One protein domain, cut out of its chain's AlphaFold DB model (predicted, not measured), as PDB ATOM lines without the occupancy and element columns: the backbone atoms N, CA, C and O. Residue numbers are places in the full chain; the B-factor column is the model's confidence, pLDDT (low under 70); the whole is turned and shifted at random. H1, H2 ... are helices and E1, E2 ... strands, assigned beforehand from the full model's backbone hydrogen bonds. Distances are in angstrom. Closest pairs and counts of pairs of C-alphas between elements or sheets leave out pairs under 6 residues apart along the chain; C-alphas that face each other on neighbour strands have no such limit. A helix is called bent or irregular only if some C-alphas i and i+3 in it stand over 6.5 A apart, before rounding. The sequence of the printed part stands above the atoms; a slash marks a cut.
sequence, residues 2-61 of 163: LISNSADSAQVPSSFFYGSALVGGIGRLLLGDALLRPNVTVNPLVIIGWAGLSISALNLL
ATOM      1  N   LEU A   2     205.321 188.606 128.341       54.66
ATOM      2  CA  LEU A   2     205.244 190.018 127.916       54.66
ATOM      3  C   LEU A   2     204.377 190.272 126.668       54.66
ATOM      4  O   LEU A   2     204.013 191.409 126.405       54.66
ATOM      5  N   ILE A   3     204.005 189.219 125.937       51.69
ATOM      6  CA  ILE A   3     203.073 189.267 124.806       51.69
ATOM      7  C   ILE A   3     201.890 188.372 125.194       51.69
ATOM      8  O   ILE A   3     202.097 187.182 125.461       51.69
ATOM      9  N   SER A   4     200.693 188.944 125.354       48.81
ATOM     10  CA  SER A   4     199.464 188.185 125.624       48.81
ATOM     11  C   SER A   4     198.830 187.724 124.314       48.81
ATOM     12  O   SER A   4     198.991 188.364 123.275       48.81
ATOM     13  N   ASN A   5     198.060 186.635 124.376       53.09
ATOM     14  CA  ASN A   5     197.053 186.361 123.356       53.09
ATOM     15  C   ASN A   5     196.126 187.583 123.243       53.09
ATOM     16  O   ASN A   5     195.840 188.251 124.241       53.09
ATOM     17  N   SER A   6     195.686 187.878 122.025       54.84
ATOM     18  CA  SER A   6     195.000 189.109 121.607       54.84
ATOM     19  C   SER A   6     193.691 189.441 122.342       54.84
ATOM     20  O   SER A   6     193.133 190.507 122.105       54.84
ATOM     21  N   ALA A   7     193.206 188.565 123.226       57.50
ATOM     22  CA  ALA A   7     191.955 188.746 123.960       57.50
ATOM     23  C   ALA A   7     192.089 189.582 125.254       57.50
ATOM     24  O   ALA A   7     191.136 190.266 125.601       57.50
ATOM     25  N   ASP A   8     193.259 189.596 125.918       64.44
ATOM     26  CA  ASP A   8     193.440 190.207 127.260       64.44
ATOM     27  C   ASP A   8     194.497 191.329 127.315       64.44
ATOM     28  O   ASP A   8     194.942 191.751 128.386       64.44
ATOM     29  N   SER A   9     194.955 191.812 126.163       69.88
ATOM     30  CA  SER A   9     195.944 192.891 126.094       69.88
ATOM     31  C   SER A   9     195.319 194.273 126.291       69.88
ATOM     32  O   SER A   9     194.416 194.650 125.545       69.88
ATOM     33  N   ALA A  10     195.871 195.071 127.208       78.31
ATOM     34  CA  ALA A  10     195.499 196.473 127.386       78.31
ATOM     35  C   ALA A  10     196.440 197.391 126.589       78.31
ATOM     36  O   ALA A  10     197.661 197.225 126.625       78.31
ATOM     37  N   GLN A  11     195.879 198.371 125.880       85.12
ATOM     38  CA  GLN A  11     196.668 199.441 125.267       85.12
ATOM     39  C   GLN A  11     196.874 200.559 126.284       85.12
ATOM     40  O   GLN A  11     195.908 201.071 126.851       85.12
ATOM     41  N   VAL A  12     198.131 200.929 126.511       86.31
ATOM     42  CA  VAL A  12     198.513 201.980 127.456       86.31
ATOM     43  C   VAL A  12     199.389 203.002 126.730       86.31
ATOM     44  O   VAL A  12     200.271 202.596 125.966       86.31
ATOM     45  N   PRO A  13     199.185 204.313 126.955       86.94
ATOM     46  CA  PRO A  13     200.086 205.339 126.444       86.94
ATOM     47  C   PRO A  13     201.521 205.095 126.916       86.94
ATOM     48  O   PRO A  13     201.746 204.808 128.091       86.94
ATOM     49  N   SER A  14     202.512 205.234 126.040       84.44
ATOM     50  CA  SER A  14     203.925 205.052 126.410       84.44
ATOM     51  C   SER A  14     204.409 206.071 127.448       84.44
ATOM     52  O   SER A  14     205.261 205.732 128.272       84.44
ATOM     53  N   SER A  15     203.788 207.258 127.506       83.19
ATOM     54  CA  SER A  15     203.981 208.278 128.555       83.19
ATOM     55  C   SER A  15     203.835 207.726 129.978       83.19
ATOM     56  O   SER A  15     204.518 208.181 130.895       83.19
ATOM     57  N   PHE A  16     203.025 206.680 130.161       84.88
ATOM     58  CA  PHE A  16     202.880 205.962 131.427       84.88
ATOM     59  C   PHE A  16     204.214 205.415 131.956       84.88
ATOM     60  O   PHE A  16     204.509 205.529 133.145       84.88
ATOM     61  N   PHE A  17     205.051 204.854 131.079       86.50
ATOM     62  CA  PHE A  17     206.341 204.273 131.459       86.50
ATOM     63  C   PHE A  17     207.373 205.347 131.803       86.50
ATOM     64  O   PHE A  17     208.224 205.127 132.662       86.50
ATOM     65  N   TYR A  18     207.287 206.522 131.176       86.06
ATOM     66  CA  TYR A  18     208.190 207.640 131.453       86.06
ATOM     67  C   TYR A  18     207.868 208.359 132.771       86.06
ATOM     68  O   TYR A  18     208.705 209.099 133.276       86.06
ATOM     69  N   GLY A  19     206.724 208.081 133.405       84.56
ATOM     70  CA  GLY A  19     206.402 208.598 134.741       84.56
ATOM     71  C   GLY A  19     207.305 208.074 135.869       84.56
ATOM     72  O   GLY A  19     207.246 208.597 136.978       84.56
ATOM     73  N   SER A  20     208.136 207.060 135.608       88.69
ATOM     74  CA  SER A  20     209.014 206.432 136.597       88.69
ATOM     75  C   SER A  20     210.327 205.975 135.967       88.69
ATOM     76  O   SER A  20     210.329 205.282 134.951       88.69
ATOM     77  N   ALA A  21     211.459 206.301 136.587       90.81
ATOM     78  CA  ALA A  21     212.767 205.986 136.035       90.81
ATOM     79  C   ALA A  21     213.073 204.495 136.028       90.81
ATOM     80  O   ALA A  21     213.599 203.968 135.046       90.81
ATOM     81  N   LEU A  22     212.675 203.796 137.085       91.69
ATOM     82  CA  LEU A  22     212.812 202.351 137.165       91.69
ATOM     83  C   LEU A  22     211.921 201.654 136.131       91.69
ATOM     84  O   LEU A  22     212.383 200.778 135.404       91.69
ATOM     85  N   VAL A  23     210.655 202.056 136.034       90.00
ATOM     86  CA  VAL A  23     209.668 201.384 135.173       90.00
ATOM     87  C   VAL A  23     209.933 201.693 133.707       90.00
ATOM     88  O   VAL A  23     209.898 200.784 132.883       90.00
ATOM     89  N   GLY A  24     210.278 202.937 133.382       88.94
ATOM     90  CA  GLY A  24     210.722 203.319 132.049       88.94
ATOM     91  C   GLY A  24     212.050 202.668 131.672       88.94
ATOM     92  O   GLY A  24     212.201 202.227 130.537       88.94
ATOM     93  N   GLY A  25     212.991 202.524 132.610       88.88
ATOM     94  CA  GLY A  25     214.258 201.822 132.386       88.88
ATOM     95  C   GLY A  25     214.067 200.335 132.077       88.88
ATOM     96  O   GLY A  25     214.558 199.844 131.061       88.88
ATOM     97  N   ILE A  26     213.295 199.629 132.906       89.12
ATOM     98  CA  ILE A  26     212.942 198.219 132.677       89.12
ATOM     99  C   ILE A  26     212.110 198.077 131.400       89.12
ATOM    100  O   ILE A  26     212.355 197.181 130.597       89.12
ATOM    101  N   GLY A  27     211.158 198.984 131.180       88.31
ATOM    102  CA  GLY A  27     210.348 199.026 129.971       88.31
ATOM    103  C   GLY A  27     211.214 199.136 128.719       88.31
ATOM    104  O   GLY A  27     211.040 198.344 127.801       88.31
ATOM    105  N   ARG A  28     212.190 200.052 128.689       86.88
ATOM    106  CA  ARG A  28     213.127 200.202 127.560       86.88
ATOM    107  C   ARG A  28     213.936 198.930 127.322       86.88
ATOM    108  O   ARG A  28     214.112 198.543 126.174       86.88
ATOM    109  N   LEU A  29     214.380 198.261 128.386       88.50
ATOM    110  CA  LEU A  29     215.143 197.018 128.277       88.50
ATOM    111  C   LEU A  29     214.307 195.857 127.712       88.50
ATOM    112  O   LEU A  29     214.819 195.051 126.943       88.50
ATOM    113  N   LEU A  30     213.037 195.757 128.110       88.31
ATOM    114  CA  LEU A  30     212.175 194.621 127.772       88.31
ATOM    115  C   LEU A  30     211.355 194.819 126.491       88.31
ATOM    116  O   LEU A  30     211.087 193.850 125.786       88.31
ATOM    117  N   LEU A  31     210.913 196.049 126.219       85.25
ATOM    118  CA  LEU A  31     210.003 196.396 125.121       85.25
ATOM    119  C   LEU A  31     210.720 197.106 123.961       85.25
ATOM    120  O   LEU A  31     210.178 197.148 122.857       85.25
ATOM    121  N   GLY A  32     211.922 197.650 124.189       85.25
ATOM    122  CA  GLY A  32     212.731 198.310 123.163       85.25
ATOM    123  C   GLY A  32     211.969 199.411 122.421       85.25
ATOM    124  O   GLY A  32     211.309 200.254 123.035       85.25
ATOM    125  N   ASP A  33     212.019 199.355 121.090       82.88
ATOM    126  CA  ASP A  33     211.407 200.338 120.185       82.88
ATOM    127  C   ASP A  33     209.880 200.421 120.298       82.88
ATOM    128  O   ASP A  33     209.276 201.394 119.844       82.88
ATOM    129  N   ALA A  34     209.224 199.436 120.923       82.62
ATOM    130  CA  ALA A  34     207.786 199.506 121.147       82.62
ATOM    131  C   ALA A  34     207.405 200.737 121.988       82.62
ATOM    132  O   ALA A  34     206.367 201.332 121.720       82.62
ATOM    133  N   LEU A  35     208.257 201.174 122.926       82.50
ATOM    134  CA  LEU A  35     208.013 202.367 123.750       82.50
ATOM    135  C   LEU A  35     208.146 203.696 123.001       82.50
ATOM    136  O   LEU A  35     207.683 204.710 123.511       82.50
ATOM    137  N   LEU A  36     208.731 203.702 121.799       81.81
ATOM    138  CA  LEU A  36     208.769 204.897 120.949       81.81
ATOM    139  C   LEU A  36     207.412 205.170 120.291       81.81
ATOM    140  O   LEU A  36     207.156 206.277 119.825       81.81
ATOM    141  N   ARG A  37     206.526 204.166 120.255       82.94
ATOM    142  CA  ARG A  37     205.165 204.328 119.741       82.94
ATOM    143  C   ARG A  37     204.301 205.056 120.776       82.94
ATOM    144  O   ARG A  37     204.514 204.868 121.972       82.94
ATOM    145  N   PRO A  38     203.277 205.819 120.352       82.69
ATOM    146  CA  PRO A  38     202.384 206.518 121.281       82.69
ATOM    147  C   PRO A  38     201.651 205.583 122.248       82.69
ATOM    148  O   PRO A  38     201.424 205.935 123.401       82.69
ATOM    149  N   ASN A  39     201.306 204.379 121.785       85.25
ATOM    150  CA  ASN A  39     200.608 203.367 122.569       85.25
ATOM    151  C   ASN A  39     201.360 202.041 122.504       85.25
ATOM    152  O   ASN A  39     201.807 201.618 121.434       85.25
ATOM    153  N   VAL A  40     201.433 201.369 123.649       87.88
ATOM    154  CA  VAL A  40     202.040 200.047 123.787       87.88
ATOM    155  C   VAL A  40     201.028 199.073 124.353       87.88
ATOM    156  O   VAL A  40     200.293 199.362 125.297       87.88
ATOM    157  N   THR A  41     201.005 197.893 123.753       87.38
ATOM    158  CA  THR A  41     200.171 196.783 124.184       87.38
ATOM    159  C   THR A  41     200.875 196.031 125.305       87.38
ATOM    160  O   THR A  41     201.942 195.460 125.086       87.38
ATOM    161  N   VAL A  42     200.285 196.015 126.501       86.56
ATOM    162  CA  VAL A  42     200.854 195.353 127.682       86.56
ATOM    163  C   VAL A  42     199.831 194.487 128.407       86.56
ATOM    164  O   VAL A  42     198.619 194.671 128.293       86.56
ATOM    165  N   ASN A  43     200.327 193.513 129.171       86.19
ATOM    166  CA  ASN A  43     199.480 192.700 130.037       86.19
ATOM    167  C   ASN A  43     198.966 193.560 131.218       86.19
ATOM    168  O   ASN A  43     199.784 194.243 131.841       86.19
ATOM    169  N   PRO A  44     197.670 193.507 131.587       86.69
ATOM    170  CA  PRO A  44     197.117 194.243 132.730       86.69
ATOM    171  C   PRO A  44     197.879 194.049 134.052       86.69
ATOM    172  O   PRO A  44     197.950 194.967 134.869       86.69
ATOM    173  N   LEU A  45     198.522 192.891 134.248       88.75
ATOM    174  CA  LEU A  45     199.378 192.621 135.408       88.75
ATOM    175  C   LEU A  45     200.556 193.602 135.524       88.75
ATOM    176  O   LEU A  45     200.994 193.887 136.635       88.75
ATOM    177  N   VAL A  46     201.049 194.151 134.410       87.56
ATOM    178  CA  VAL A  46     202.113 195.171 134.404       87.56
ATOM    179  C   VAL A  46     201.617 196.465 135.047       87.56
ATOM    180  O   VAL A  46     202.324 197.058 135.858       87.56
ATOM    181  N   ILE A  47     200.384 196.871 134.734       87.31
ATOM    182  CA  ILE A  47     199.757 198.081 135.282       87.31
ATOM    183  C   ILE A  47     199.561 197.920 136.793       87.31
ATOM    184  O   ILE A  47     199.914 198.809 137.566       87.31
ATOM    185  N   ILE A  48     199.057 196.758 137.220       91.00
ATOM    186  CA  ILE A  48     198.852 196.438 138.640       91.00
ATOM    187  C   ILE A  48     200.193 196.391 139.384       91.00
ATOM    188  O   ILE A  48     200.321 196.970 140.463       91.00
ATOM    189  N   GLY A  49     201.210 195.749 138.800       91.38
ATOM    190  CA  GLY A  49     202.553 195.682 139.374       91.38
ATOM    191  C   GLY A  49     203.175 197.067 139.555       91.38
ATOM    192  O   GLY A  49     203.711 197.370 140.620       91.38
ATOM    193  N   TRP A  50     203.039 197.941 138.557       90.00
ATOM    194  CA  TRP A  50     203.487 199.330 138.651       90.00
ATOM    195  C   TRP A  50     202.744 200.132 139.722       90.00
ATOM    196  O   TRP A  50     203.377 200.865 140.485       90.00
ATOM    197  N   ALA A  51     201.419 199.993 139.804       90.62
ATOM    198  CA  ALA A  51     200.626 200.670 140.823       90.62
ATOM    199  C   ALA A  51     201.070 200.240 142.231       90.62
ATOM    200  O   ALA A  51     201.290 201.089 143.094       90.62
ATOM    201  N   GLY A  52     201.297 198.937 142.439       94.12
ATOM    202  CA  GLY A  52     201.840 198.401 143.688       94.12
ATOM    203  C   GLY A  52     203.216 198.979 144.031       94.12
ATOM    204  O   GLY A  52     203.408 199.474 145.140       94.12
ATOM    205  N   LEU A  53     204.145 198.998 143.067       93.81
ATOM    206  CA  LEU A  53     205.473 199.599 143.247       93.81
ATOM    207  C   LEU A  53     205.392 201.088 143.601       93.81
ATOM    208  O   LEU A  53     206.096 201.542 144.502       93.81
ATOM    209  N   SER A  54     204.517 201.835 142.929       92.94
ATOM    210  CA  SER A  54     204.308 203.264 143.178       92.94
ATOM    211  C   SER A  54     203.775 203.516 144.588       92.94
ATOM    212  O   SER A  54     204.302 204.368 145.298       92.94
ATOM    213  N   ILE A  55     202.788 202.737 145.039       93.88
ATOM    214  CA  ILE A  55     202.242 202.836 146.401       93.88
ATOM    215  C   ILE A  55     203.318 202.502 147.443       93.88
ATOM    216  O   ILE A  55     203.476 203.232 148.422       93.88
ATOM    217  N   SER A  56     204.103 201.441 147.230       95.75
ATOM    218  CA  SER A  56     205.223 201.104 148.114       95.75
ATOM    219  C   SER A  56     206.272 202.218 148.162       95.75
ATOM    220  O   SER A  56     206.738 202.564 149.245       95.75
ATOM    221  N   ALA A  57     206.611 202.824 147.024       96.12
ATOM    222  CA  ALA A  57     207.559 203.934 146.964       96.12
ATOM    223  C   ALA A  57     207.039 205.190 147.684       96.12
ATOM    224  O   ALA A  57     207.793 205.840 148.405       96.12
ATOM    225  N   LEU A  58     205.745 205.499 147.557       95.00
ATOM    226  CA  LEU A  58     205.103 206.588 148.296       95.00
ATOM    227  C   LEU A  58     205.143 206.355 149.815       95.00
ATOM    228  O   LEU A  58     205.418 207.292 150.566       95.00
ATOM    229  N   ASN A  59     204.947 205.113 150.270       95.56
ATOM    230  CA  ASN A  59     205.080 204.737 151.685       95.56
ATOM    231  C   ASN A  59     206.533 204.775 152.191       95.56
ATOM    232  O   ASN A  59     206.765 204.848 153.396       95.56
ATOM    233  N   LEU A  60     207.519 204.758 151.297       97.06
ATOM    234  CA  LEU A  60     208.933 204.917 151.641       97.06
ATOM    235  C   LEU A  60     209.374 206.383 151.730       97.06
ATOM    236  O   LEU A  60     210.533 206.644 152.055       97.06
ATOM    237  N   LEU A  61     208.484 207.353 151.500       96.12
ATOM    238  CA  LEU A  61     208.805 208.754 151.759       96.12
ATOM    239  C   LEU A  61     209.094 208.965 153.254       96.12
ATOM    240  O   LEU A  61     208.380 208.427 154.107       96.12
TER     241      LEU A  61
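What this domain is: This is residues 2 to 61 of the 163 residues of the protein "Hypothetical protein" of Cyanoptyche gloeocystis (UniProt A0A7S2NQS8). A short two-stranded ribbon, E1 and E2, ties together two helical parts: a straight helix, H3, leaves one end of it, and the sharply kinked helix H2 with the short H1 sits at its other end. H3 and H2 run opposite ways with few contacts between them, and residues 55 to 61, at the end of H3 and beyond, stick out. The printed part has 60 residues with three named helices and two named strands in the order E1, H1, H2, E2, H3, mostly helix, and the sheet E1 - E2 is antiparallel. It is compact, with a radius of gyration of the C-alphas of 11.8 A, yet elongated, spanning 38 by 22 by 16 A.

Where its parts are: E1, residues 10 to 13, begins at C-alpha 10 at (195.499, 196.473, 127.386) and is 10.0 A long. H1 is residues 15 to 18, 5.1 A. H2, residues 21 to 36, measures 15.6 A; it is irregular, with C-alphas 30 and 33 9.5 A apart, and has a kink of 103 degrees near residue 30. E2 is residues 39 to 42, 9.5 A. H3, residues 44 to 59, is 23.1 A long and ends at C-alpha 59 at (205.080, 204.737, 151.685).

How they stand to each other: E1 and E2 are antiparallel at 142 degrees; N 12 and O 40 are 2.9 A apart, within hydrogen-bond range. H1 and H2 touch only at the corner, through residues 23 to 27 of H2, the closest C-alphas being those of Phe 17 and Gly 24, 4.5 A. H2 and H3 are close but not clearly touching, the closest C-alphas being those of Val 23 and Trp 50, 7.4 A, at a shallow tilt of 25 degrees, opposite ways. H1 and H3 are apart. In H3 every O i to N i+4 pair is within hydrogen-bond range, in H2 8 of 12, and H1 is too short for one.

The domain as a whole: The C-alphas farthest apart, those of Ser 6 and Leu 61, are 38.5 A apart. The printed part has no cut, and the four links between its elements are tight. Residues 2 to 9 have pLDDT under 70.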